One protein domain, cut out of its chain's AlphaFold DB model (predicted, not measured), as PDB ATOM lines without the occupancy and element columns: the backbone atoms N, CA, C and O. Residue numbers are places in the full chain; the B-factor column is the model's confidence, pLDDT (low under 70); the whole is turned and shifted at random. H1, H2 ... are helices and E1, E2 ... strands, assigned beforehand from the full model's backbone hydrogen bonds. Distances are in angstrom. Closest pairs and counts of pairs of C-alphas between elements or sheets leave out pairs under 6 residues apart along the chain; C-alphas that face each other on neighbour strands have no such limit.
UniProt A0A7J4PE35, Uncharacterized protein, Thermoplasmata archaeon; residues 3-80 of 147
ATOM      1  N   LYS A   3     -24.123  33.785 -31.971       54.62
ATOM      2  CA  LYS A   3     -25.427  33.150 -32.196       54.62
ATOM      3  C   LYS A   3     -26.621  34.109 -32.188       54.62
ATOM      4  O   LYS A   3     -27.497  33.896 -33.012       54.62
ATOM      5  N   ASP A   4     -26.640  35.166 -31.365       60.47
ATOM      6  CA  ASP A   4     -27.931  35.829 -31.073       60.47
ATOM      7  C   ASP A   4     -28.018  37.363 -31.198       60.47
ATOM      8  O   ASP A   4     -29.112  37.864 -31.439       60.47
ATOM      9  N   GLU A   5     -26.956  38.169 -31.063       65.69
ATOM     10  CA  GLU A   5     -27.136  39.637 -31.136       65.69
ATOM     11  C   GLU A   5     -25.842  40.377 -31.511       65.69
ATOM     12  O   GLU A   5     -24.822  40.266 -30.822       65.69
ATOM     13  N   LYS A   6     -25.902  41.181 -32.583       72.50
ATOM     14  CA  LYS A   6     -24.898  42.204 -32.908       72.50
ATOM     15  C   LYS A   6     -25.532  43.576 -32.703       72.50
ATOM     16  O   LYS A   6     -26.565  43.868 -33.301       72.50
ATOM     17  N   LYS A   7     -24.915  44.419 -31.880       81.38
ATOM     18  CA  LYS A   7     -25.339  45.811 -31.682       81.38
ATOM     19  C   LYS A   7     -24.176  46.739 -31.956       81.38
ATOM     20  O   LYS A   7     -23.135  46.613 -31.322       81.38
ATOM     21  N   THR A   8     -24.363  47.682 -32.864       81.19
ATOM     22  CA  THR A   8     -23.419  48.773 -33.097       81.19
ATOM     23  C   THR A   8     -24.042  50.076 -32.620       81.19
ATOM     24  O   THR A   8     -25.224  50.337 -32.833       81.19
ATOM     25  N   ILE A   9     -23.255  50.880 -31.914       85.62
ATOM     26  CA  ILE A   9     -23.656  52.199 -31.434       85.62
ATOM     27  C   ILE A   9     -22.616  53.189 -31.931       85.62
ATOM     28  O   ILE A   9     -21.459  53.125 -31.521       85.62
ATOM     29  N   HIS A  10     -23.023  54.123 -32.785       85.44
ATOM     30  CA  HIS A  10     -22.175  55.263 -33.105       85.44
ATOM     31  C   HIS A  10     -22.138  56.208 -31.908       85.44
ATOM     32  O   HIS A  10     -23.166  56.693 -31.432       85.44
ATOM     33  N   HIS A  11     -20.937  56.437 -31.399       87.25
ATOM     34  CA  HIS A  11     -20.673  57.274 -30.248       87.25
ATOM     35  C   HIS A  11     -19.809  58.460 -30.663       87.25
ATOM     36  O   HIS A  11     -18.636  58.313 -31.005       87.25
ATOM     37  N   GLU A  12     -20.390  59.653 -30.604       90.25
ATOM     38  CA  GLU A  12     -19.648  60.902 -30.727       90.25
ATOM     39  C   GLU A  12     -19.185  61.373 -29.352       90.25
ATOM     40  O   GLU A  12     -19.964  61.430 -28.398       90.25
ATOM     41  N   PHE A  13     -17.921  61.769 -29.254       87.69
ATOM     42  CA  PHE A  13     -17.339  62.273 -28.020       87.69
ATOM     43  C   PHE A  13     -16.542  63.551 -28.258       87.69
ATOM     44  O   PHE A  13     -16.096  63.876 -29.361       87.69
ATOM     45  N   LYS A  14     -16.372  64.317 -27.182       89.81
ATOM     46  CA  LYS A  14     -15.548  65.526 -27.161       89.81
ATOM     47  C   LYS A  14     -14.608  65.428 -25.977       89.81
ATOM     48  O   LYS A  14     -15.073  65.202 -24.862       89.81
ATOM     49  N   PHE A  15     -13.316  65.633 -26.197       88.50
ATOM     50  CA  PHE A  15     -12.339  65.666 -25.113       88.50
ATOM     51  C   PHE A  15     -11.456  66.909 -25.219       88.50
ATOM     52  O   PHE A  15     -11.259  67.469 -26.300       88.50
ATOM     53  N   SER A  16     -10.965  67.386 -24.075       86.06
ATOM     54  CA  SER A  16     -10.016  68.493 -24.021       86.06
ATOM     55  C   SER A  16      -8.627  67.975 -23.666       86.06
ATOM     56  O   SER A  16      -8.445  67.248 -22.691       86.06
ATOM     57  N   LYS A  17      -7.623  68.363 -24.453       85.06
ATOM     58  CA  LYS A  17      -6.215  68.064 -24.179       85.06
ATOM     59  C   LYS A  17      -5.392  69.320 -24.417       85.06
ATOM     60  O   LYS A  17      -5.427  69.894 -25.496       85.06
ATOM     61  N   GLY A  18      -4.685  69.782 -23.383       80.38
ATOM     62  CA  GLY A  18      -3.772  70.925 -23.502       80.38
ATOM     63  C   GLY A  18      -4.417  72.203 -24.056       80.38
ATOM     64  O   GLY A  18      -3.830  72.848 -24.911       80.38
ATOM     65  N   LYS A  19      -5.621  72.561 -23.579       84.56
ATOM     66  CA  LYS A  19      -6.455  73.698 -24.042       84.56
ATOM     67  C   LYS A  19      -7.074  73.557 -25.445       84.56
ATOM     68  O   LYS A  19      -7.907  74.385 -25.802       84.56
ATOM     69  N   THR A  20      -6.774  72.494 -26.186       82.12
ATOM     70  CA  THR A  20      -7.455  72.149 -27.441       82.12
ATOM     71  C   THR A  20      -8.691  71.299 -27.145       82.12
ATOM     72  O   THR A  20      -8.635  70.393 -26.312       82.12
ATOM     73  N   LYS A  21      -9.825  71.603 -27.793       87.19
ATOM     74  CA  LYS A  21     -11.038  70.769 -27.763       87.19
ATOM     75  C   LYS A  21     -11.110  69.967 -29.055       87.19
ATOM     76  O   LYS A  21     -11.285  70.556 -30.117       87.19
ATOM     77  N   GLU A  22     -11.023  68.651 -28.949       87.25
ATOM     78  CA  GLU A  22     -11.120  67.742 -30.088       87.25
ATOM     79  C   GLU A  22     -12.460  67.008 -30.051       87.25
ATOM     80  O   GLU A  22     -12.991  66.683 -28.982       87.25
ATOM     81  N   LYS A  23     -13.038  66.800 -31.234       88.31
ATOM     82  CA  LYS A  23     -14.232  65.978 -31.424       88.31
ATOM     83  C   LYS A  23     -13.803  64.703 -32.133       88.31
ATOM     84  O   LYS A  23     -13.015  64.778 -33.072       88.31
ATOM     85  N   GLY A  24     -14.334  63.575 -31.697       85.81
ATOM     86  CA  GLY A  24     -14.125  62.286 -32.337       85.81
ATOM     87  C   GLY A  24     -15.429  61.509 -32.403       85.81
ATOM     88  O   GLY A  24     -16.388  61.808 -31.689       85.81
ATOM     89  N   SER A  25     -15.448  60.505 -33.262       87.25
ATOM     90  CA  SER A  25     -16.500  59.501 -33.323       87.25
ATOM     91  C   SER A  25     -15.864  58.119 -33.245       87.25
ATOM     92  O   SER A  25     -14.719  57.912 -33.643       87.25
ATOM     93  N   THR A  26     -16.590  57.174 -32.667       88.50
ATOM     94  CA  THR A  26     -16.222  55.760 -32.657       88.50
ATOM     95  C   THR A  26     -17.489  54.923 -32.707       88.50
ATOM     96  O   THR A  26     -18.535  55.321 -32.200       88.50
ATOM     97  N   THR A  27     -17.406  53.756 -33.317       87.56
ATOM     98  CA  THR A  27     -18.443  52.738 -33.303       87.56
ATOM     99  C   THR A  27     -18.161  51.777 -32.153       87.56
ATOM    100  O   THR A  27     -17.130  51.108 -32.113       87.56
ATOM    101  N   LEU A  28     -19.084  51.691 -31.200       88.00
ATOM    102  CA  LEU A  28     -19.068  50.670 -30.160       88.00
ATOM    103  C   LEU A  28     -19.809  49.437 -30.677       88.00
ATOM    104  O   LEU A  28     -21.017  49.492 -30.899       88.00
ATOM    105  N   ALA A  29     -19.093  48.337 -30.879       86.25
ATOM    106  CA  ALA A  29     -19.645  47.075 -31.349       86.25
ATOM    107  C   ALA A  29     -19.749  46.074 -30.195       86.25
ATOM    108  O   ALA A  29     -18.748  45.710 -29.582       86.25
ATOM    109  N   PHE A  30     -20.963  45.608 -29.925       85.75
ATOM    110  CA  PHE A  30     -21.274  44.579 -28.942       85.75
ATOM    111  C   PHE A  30     -21.664  43.294 -29.662       85.75
ATOM    112  O   PHE A  30     -22.585  43.279 -30.483       85.75
ATOM    113  N   LEU A  31     -20.949  42.222 -29.346       83.44
ATOM    114  CA  LEU A  31     -21.139  40.895 -29.904       83.44
ATOM    115  C   LEU A  31     -21.501  39.965 -28.757       83.44
ATOM    116  O   LEU A  31     -20.661  39.698 -27.899       83.44
ATOM    117  N   LYS A  32     -22.734  39.469 -28.739       81.38
ATOM    118  CA  LYS A  32     -23.156  38.527 -27.705       81.38
ATOM    119  C   LYS A  32     -22.944  37.080 -28.118       81.38
ATOM    120  O   LYS A  32     -23.037  36.743 -29.300       81.38
ATOM    121  N   GLN A  33     -22.711  36.234 -27.119       80.56
ATOM    122  CA  GLN A  33     -22.608  34.784 -27.251       80.56
ATOM    123  C   GLN A  33     -21.613  34.332 -28.334       80.56
ATOM    124  O   GLN A  33     -21.917  33.525 -29.219       80.56
ATOM    125  N   VAL A  34     -20.401  34.885 -28.306       80.19
ATOM    126  CA  VAL A  34     -19.303  34.386 -29.131       80.19
ATOM    127  C   VAL A  34     -18.769  33.120 -28.469       80.19
ATOM    128  O   VAL A  34     -18.122  33.197 -27.426       80.19
ATOM    129  N   PHE A  35     -19.017  31.963 -29.084       81.25
ATOM    130  CA  PHE A  35     -18.467  30.698 -28.595       81.25
ATOM    131  C   PHE A  35     -16.933  30.728 -28.596       81.25
ATOM    132  O   PHE A  35     -16.309  30.949 -29.642       81.25
ATOM    133  N   ASP A  36     -16.334  30.475 -27.434       81.25
ATOM    134  CA  ASP A  36     -14.897  30.310 -27.265       81.25
ATOM    135  C   ASP A  36     -14.545  28.822 -27.087       81.25
ATOM    136  O   ASP A  36     -14.806  28.243 -26.028       81.25
ATOM    137  N   PRO A  37     -13.888  28.196 -28.084       80.19
ATOM    138  CA  PRO A  37     -13.492  26.793 -28.008       80.19
ATOM    139  C   PRO A  37     -12.541  26.476 -26.850       80.19
ATOM    140  O   PRO A  37     -12.436  25.321 -26.463       80.19
ATOM    141  N   ARG A  38     -11.814  27.469 -26.315       79.00
ATOM    142  CA  ARG A  38     -10.848  27.244 -25.226       79.00
ATOM    143  C   ARG A  38     -11.506  27.110 -23.861       79.00
ATOM    144  O   ARG A  38     -10.980  26.406 -23.007       79.00
ATOM    145  N   SER A  39     -12.598  27.829 -23.641       82.31
ATOM    146  CA  SER A  39     -13.322  27.837 -22.371       82.31
ATOM    147  C   SER A  39     -14.624  27.038 -22.418       82.31
ATOM    148  O   SER A  39     -15.270  26.908 -21.379       82.31
ATOM    149  N   GLU A  40     -14.991  26.505 -23.593       85.12
ATOM    150  CA  GLU A  40     -16.245  25.784 -23.864       85.12
ATOM    151  C   GLU A  40     -17.490  26.576 -23.440       85.12
ATOM    152  O   GLU A  40     -18.494  26.026 -22.984       85.12
ATOM    153  N   ARG A  41     -17.417  27.905 -23.554       87.06
ATOM    154  CA  ARG A  41     -18.464  28.828 -23.112       87.06
ATOM    155  C   ARG A  41     -18.692  29.918 -24.144       87.06
ATOM    156  O   ARG A  41     -17.803  30.281 -24.913       87.06
ATOM    157  N   ASP A  42     -19.899  30.458 -24.112       85.75
ATOM    158  CA  ASP A  42     -20.270  31.642 -24.870       85.75
ATOM    159  C   ASP A  42     -19.842  32.894 -24.092       85.75
ATOM    160  O   ASP A  42     -20.135  33.032 -22.902       85.75
ATOM    161  N   ILE A  43     -19.105  33.790 -24.752       85.25
ATOM    162  CA  ILE A  43     -18.558  35.015 -24.158       85.25
ATOM    163  C   ILE A  43     -19.068  36.222 -24.940       85.25
ATOM    164  O   ILE A  43     -19.077  36.223 -26.171       85.25
ATOM    165  N   ASP A  44     -19.432  37.280 -24.226       86.62
ATOM    166  CA  ASP A  44     -19.783  38.560 -24.834       86.62
ATOM    167  C   ASP A  44     -18.524  39.408 -25.060       86.62
ATOM    168  O   ASP A  44     -17.689  39.565 -24.167       86.62
ATOM    169  N   TRP A  45     -18.385  39.974 -26.257       85.88
ATOM    170  CA  TRP A  45     -17.278  40.850 -26.635       85.88
ATOM    171  C   TRP A  45     -17.781  42.270 -26.888       85.88
ATOM    172  O   TRP A  45     -18.825  42.475 -27.507       85.88
ATOM    173  N   ALA A  46     -17.006  43.259 -26.447       88.06
ATOM    174  CA  ALA A  46     -17.256  44.668 -26.718       88.06
ATOM    175  C   ALA A  46     -16.008  45.301 -27.340       88.06
ATOM    176  O   ALA A  46     -14.905  45.167 -26.808       88.06
ATOM    177  N   PHE A  47     -16.184  46.007 -28.454       86.94
ATOM    178  CA  PHE A  47     -15.118  46.702 -29.166       86.94
ATOM    179  C   PHE A  47     -15.464  48.174 -29.342       86.94
ATOM    180  O   PHE A  47     -16.621  48.521 -29.559       86.94
ATOM    181  N   ALA A  48     -14.444  49.025 -29.317       88.12
ATOM    182  CA  ALA A  48     -14.501  50.364 -29.883       88.12
ATOM    183  C   ALA A  48     -13.693  50.344 -31.183       88.12
ATOM    184  O   ALA A  48     -12.521  49.963 -31.171       88.12
ATOM    185  N   THR A  49     -14.328  50.685 -32.299       84.12
ATOM    186  CA  THR A  49     -13.736  50.629 -33.637       84.12
ATOM    187  C   THR A  49     -14.126  51.860 -34.447       84.12
ATOM    188  O   THR A  49     -15.129  52.508 -34.173       84.12
ATOM    189  N   ASP A  50     -13.295  52.233 -35.404       82.94
ATOM    190  CA  ASP A  50     -13.554  53.243 -36.430       82.94
ATOM    191  C   ASP A  50     -14.152  52.637 -37.710       82.94
ATOM    192  O   ASP A  50     -14.485  53.370 -38.637       82.94
ATOM    193  N   LEU A  51     -14.326  51.312 -37.756       79.19
ATOM    194  CA  LEU A  51     -14.957  50.619 -38.872       79.19
ATOM    195  C   LEU A  51     -16.451  50.976 -38.948       79.19
ATOM    196  O   LEU A  51     -17.179  50.898 -37.952       79.19
ATOM    197  N   GLU A  52     -16.898  51.362 -40.144       68.44
ATOM    198  CA  GLU A  52     -18.306  51.664 -40.434       68.44
ATOM    199  C   GLU A  52     -19.154  50.384 -40.473       68.44
ATOM    200  O   GLU A  52     -20.241  50.342 -39.897       68.44
ATOM    201  N   GLU A  53     -18.623  49.311 -41.067       71.31
ATOM    202  CA  GLU A  53     -19.241  47.985 -41.086       71.31
ATOM    203  C   GLU A  53     -18.454  47.000 -40.218       71.31
ATOM    204  O   GLU A  53     -17.239  46.836 -40.350       71.31
ATOM    205  N   VAL A  54     -19.160  46.316 -39.317       71.62
ATOM    206  CA  VAL A  54     -18.559  45.351 -38.392       71.62
ATOM    207  C   VAL A  54     -18.774  43.936 -38.916       71.62
ATOM    208  O   VAL A  54     -19.759  43.269 -38.581       71.62
ATOM    209  N   ASP A  55     -17.820  43.458 -39.716       76.44
ATOM    210  CA  ASP A  55     -17.687  42.025 -39.968       76.44
ATOM    211  C   ASP A  55     -17.128  41.337 -38.715       76.44
ATOM    212  O   ASP A  55     -16.047  41.648 -38.213       76.44
ATOM    213  N   LEU A  56     -17.911  40.400 -38.190       69.62
ATOM    214  CA  LEU A  56     -17.694  39.765 -36.899       69.62
ATOM    215  C   LEU A  56     -16.483  38.833 -36.917       69.62
ATOM    216  O   LEU A  56     -15.684  38.836 -35.978       69.62
ATOM    217  N   ASP A  57     -16.356  38.045 -37.982       72.50
ATOM    218  CA  ASP A  57     -15.279  37.069 -38.098       72.50
ATOM    219  C   ASP A  57     -13.954  37.797 -38.332       72.50
ATOM    220  O   ASP A  57     -12.961  37.505 -37.656       72.50
ATOM    221  N   HIS A  58     -13.972  38.832 -39.175       81.12
ATOM    222  CA  HIS A  58     -12.813  39.685 -39.394       81.12
ATOM    223  C   HIS A  58     -12.402  40.455 -38.128       81.12
ATOM    224  O   HIS A  58     -11.228  40.443 -37.760       81.12
ATOM    225  N   LEU A  59     -13.344  41.075 -37.406       81.94
ATOM    226  CA  LEU A  59     -13.032  41.866 -36.210       81.94
ATOM    227  C   LEU A  59     -12.439  41.003 -35.088       81.94
ATOM    228  O   LEU A  59     -11.420  41.370 -34.495       81.94
ATOM    229  N   ILE A  60     -13.032  39.835 -34.816       82.62
ATOM    230  CA  ILE A  60     -12.509  38.903 -33.808       82.62
ATOM    231  C   ILE A  60     -11.124  38.397 -34.227       82.62
ATOM    232  O   ILE A  60     -10.219  38.329 -33.391       82.62
ATOM    233  N   GLN A  61     -10.935  38.042 -35.500       83.12
ATOM    234  CA  GLN A  61      -9.649  37.558 -36.001       83.12
ATOM    235  C   GLN A  61      -8.558  38.628 -35.875       83.12
ATOM    236  O   GLN A  61      -7.496  38.353 -35.312       83.12
ATOM    237  N   THR A  62      -8.831  39.852 -36.323       83.88
ATOM    238  CA  THR A  62      -7.898  40.984 -36.255       83.88
ATOM    239  C   THR A  62      -7.562  41.341 -34.807       83.88
ATOM    240  O   THR A  62      -6.395  41.552 -34.463       83.88
ATOM    241  N   TYR A  63      -8.543  41.317 -33.904       85.31
ATOM    242  CA  TYR A  63      -8.274  41.554 -32.487       85.31
ATOM    243  C   TYR A  63      -7.426  40.443 -31.855       85.31
ATOM    244  O   TYR A  63      -6.492  40.722 -31.100       85.31
ATOM    245  N   LYS A  64      -7.693  39.174 -32.194       83.69
ATOM    246  CA  LYS A  64      -6.860  38.044 -31.757       83.69
ATOM    247  C   LYS A  64      -5.422  38.174 -32.265       83.69
ATOM    248  O   LYS A  64      -4.498  37.881 -31.509       83.69
ATOM    249  N   GLN A  65      -5.211  38.652 -33.493       83.62
ATOM    250  CA  GLN A  65      -3.871  38.941 -34.017       83.62
ATOM    251  C   GLN A  65      -3.171  40.042 -33.208       83.62
ATOM    252  O   GLN A  65      -2.017  39.866 -32.819       83.62
ATOM    253  N   ARG A  66      -3.880  41.128 -32.860       86.25
ATOM    254  CA  ARG A  66      -3.356  42.189 -31.982       86.25
ATOM    255  C   ARG A  66      -2.907  41.640 -30.626       86.25
ATOM    256  O   ARG A  66      -1.823  41.968 -30.155       86.25
ATOM    257  N   TRP A  67      -3.719  40.779 -30.016       82.56
ATOM    258  CA  TRP A  67      -3.369  40.115 -28.756       82.56
ATOM    259  C   TRP A  67      -2.178  39.154 -28.909       82.56
ATOM    260  O   TRP A  67      -1.342  39.009 -28.012       82.56
ATOM    261  N   GLY A  68      -2.066  38.509 -30.072       80.50
ATOM    262  CA  GLY A  68      -0.919  37.681 -30.435       80.50
ATOM    263  C   GLY A  68       0.396  38.461 -30.424       80.50
ATOM    264  O   GLY A  68       1.399  37.941 -29.937       80.50
ATOM    265  N   ILE A  69       0.385  39.719 -30.873       79.12
ATOM    266  CA  ILE A  69       1.558  40.604 -30.847       79.12
ATOM    267  C   ILE A  69       2.008  40.878 -29.404       79.12
ATOM    268  O   ILE A  69       3.187  40.728 -29.097       79.12
ATOM    269  N   GLU A  70       1.086  41.208 -28.495       81.00
ATOM    270  CA  GLU A  70       1.404  41.426 -27.072       81.00
ATOM    271  C   GLU A  70       1.992  40.168 -26.418       81.00
ATOM    272  O   GLU A  70       2.964  40.228 -25.661       81.00
ATOM    273  N   THR A  71       1.444  39.004 -26.768       80.69
ATOM    274  CA  THR A  71       1.965  37.714 -26.307       80.69
ATOM    275  C   THR A  71       3.385  37.475 -26.826       80.69
ATOM    276  O   THR A  71       4.256  37.058 -26.063       80.69
ATOM    277  N   GLY A  72       3.640  37.787 -28.101       78.31
ATOM    278  CA  GLY A  72       4.972  37.727 -28.703       78.31
ATOM    279  C   GLY A  72       5.972  38.642 -27.997       78.31
ATOM    280  O   GLY A  72       7.056  38.189 -27.638       78.31
ATOM    281  N   PHE A  73       5.580  39.884 -27.700       77.38
ATOM    282  CA  PHE A  73       6.419  40.823 -26.948       77.38
ATOM    283  C   PHE A  73       6.778  40.305 -25.553       77.38
ATOM    284  O   PHE A  73       7.930  40.426 -25.149       77.38
ATOM    285  N   ARG A  74       5.839  39.678 -24.831       79.88
ATOM    286  CA  ARG A  74       6.131  39.075 -23.516       79.88
ATOM    287  C   ARG A  74       7.147  37.937 -23.614       79.88
ATOM    288  O   ARG A  74       8.063  37.876 -22.803       79.88
ATOM    289  N   ILE A  75       7.012  37.063 -24.613       76.56
ATOM    290  CA  ILE A  75       7.968  35.968 -24.850       76.56
ATOM    291  C   ILE A  75       9.350  36.527 -25.213       76.56
ATOM    292  O   ILE A  75      10.368  36.023 -24.742       76.56
ATOM    293  N   GLN A  76       9.392  37.582 -26.027       75.75
ATOM    294  CA  GLN A  76      10.640  38.236 -26.404       75.75
ATOM    295  C   GLN A  76      11.329  38.907 -25.213       75.75
ATOM    296  O   GLN A  76      12.548  38.799 -25.087       75.75
ATOM    297  N   ASP A  77      10.571  39.545 -24.323       75.44
ATOM    298  CA  ASP A  77      11.115  40.165 -23.112       75.44
ATOM    299  C   ASP A  77      11.735  39.119 -22.164       75.44
ATOM    300  O   ASP A  77      12.801  39.343 -21.589       75.44
ATOM    301  N   GLU A  78      11.154  37.913 -22.085       74.56
ATOM    302  CA  GLU A  78      11.748  36.781 -21.354       74.56
ATOM    303  C   GLU A  78      13.086  36.300 -21.950       74.56
ATOM    304  O   GLU A  78      13.909  35.731 -21.228       74.56
ATOM    305  N   ALA A  79      13.327  36.527 -23.247       73.50
ATOM    306  CA  ALA A  79      14.559  36.147 -23.942       73.50
ATOM    307  C   ALA A  79      15.699  37.169 -23.797       73.50
ATOM    308  O   ALA A  79      16.824  36.866 -24.194       73.50
ATOM    309  N   GLY A  80      15.420  38.370 -23.281       78.06
ATOM    310  CA  GLY A  80      16.318  39.520 -23.376       78.06
ATOM    311  C   GLY A  80      17.689  39.305 -22.722       78.06
ATOM    312  O   GLY A  80      17.822  39.238 -21.494       78.06
TER     313      GLY A  80
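Overview. This is residues 3 to 80 of the 147 residues of an uncharacterized protein of Thermoplasmata archaeon (UniProt A0A7J4PE35). A long, twisted hairpin of E1 and E2, widened by the shorter E3, has helix H1 sticking out from its side with residues 64 to 78. The printed part has 78 residues, with three named strands followed by one named helix, and its class is mixed, helices and strands. The antiparallel sheet, order E1, E2, E3, is a meander, each strand neighbouring the one before. The whole is loose, radius of gyration of the C-alphas 16.6 A, spanning 44 by 44 by 17 A.

Along the chain. E1, residues 3 to 17, begins at C-alpha 3 (-25.427, 33.150, -32.196) and is 40.6 A long. E2, residues 20 to 36, is 42.5 A; E3, residues 41 to 49, 24.7 A. H1, residues 56 to 78, 33.4 A, ends at C-alpha 78 (11.748, 36.781, -21.354).

Arrangement. Hairpin E1 and E2 has N 9 and O 28 within hydrogen-bond range, 2.8 A; hairpin E2 and E3 has N 29 and O 47, 2.8 A. H1 only grazes the sheet; the closest C-alphas of E2 and H1, Leu 31 and Leu 56, are 7.9 A apart. In H1 every O i to N i+4 pair is within range.

Size, cuts and confidence. The farthest C-alphas, Lys 19 and Glu 40, are 48.9 A apart. The printed part has no cut and no long link. Residues 3 to 5, 52 and 56 have pLDDT under 70.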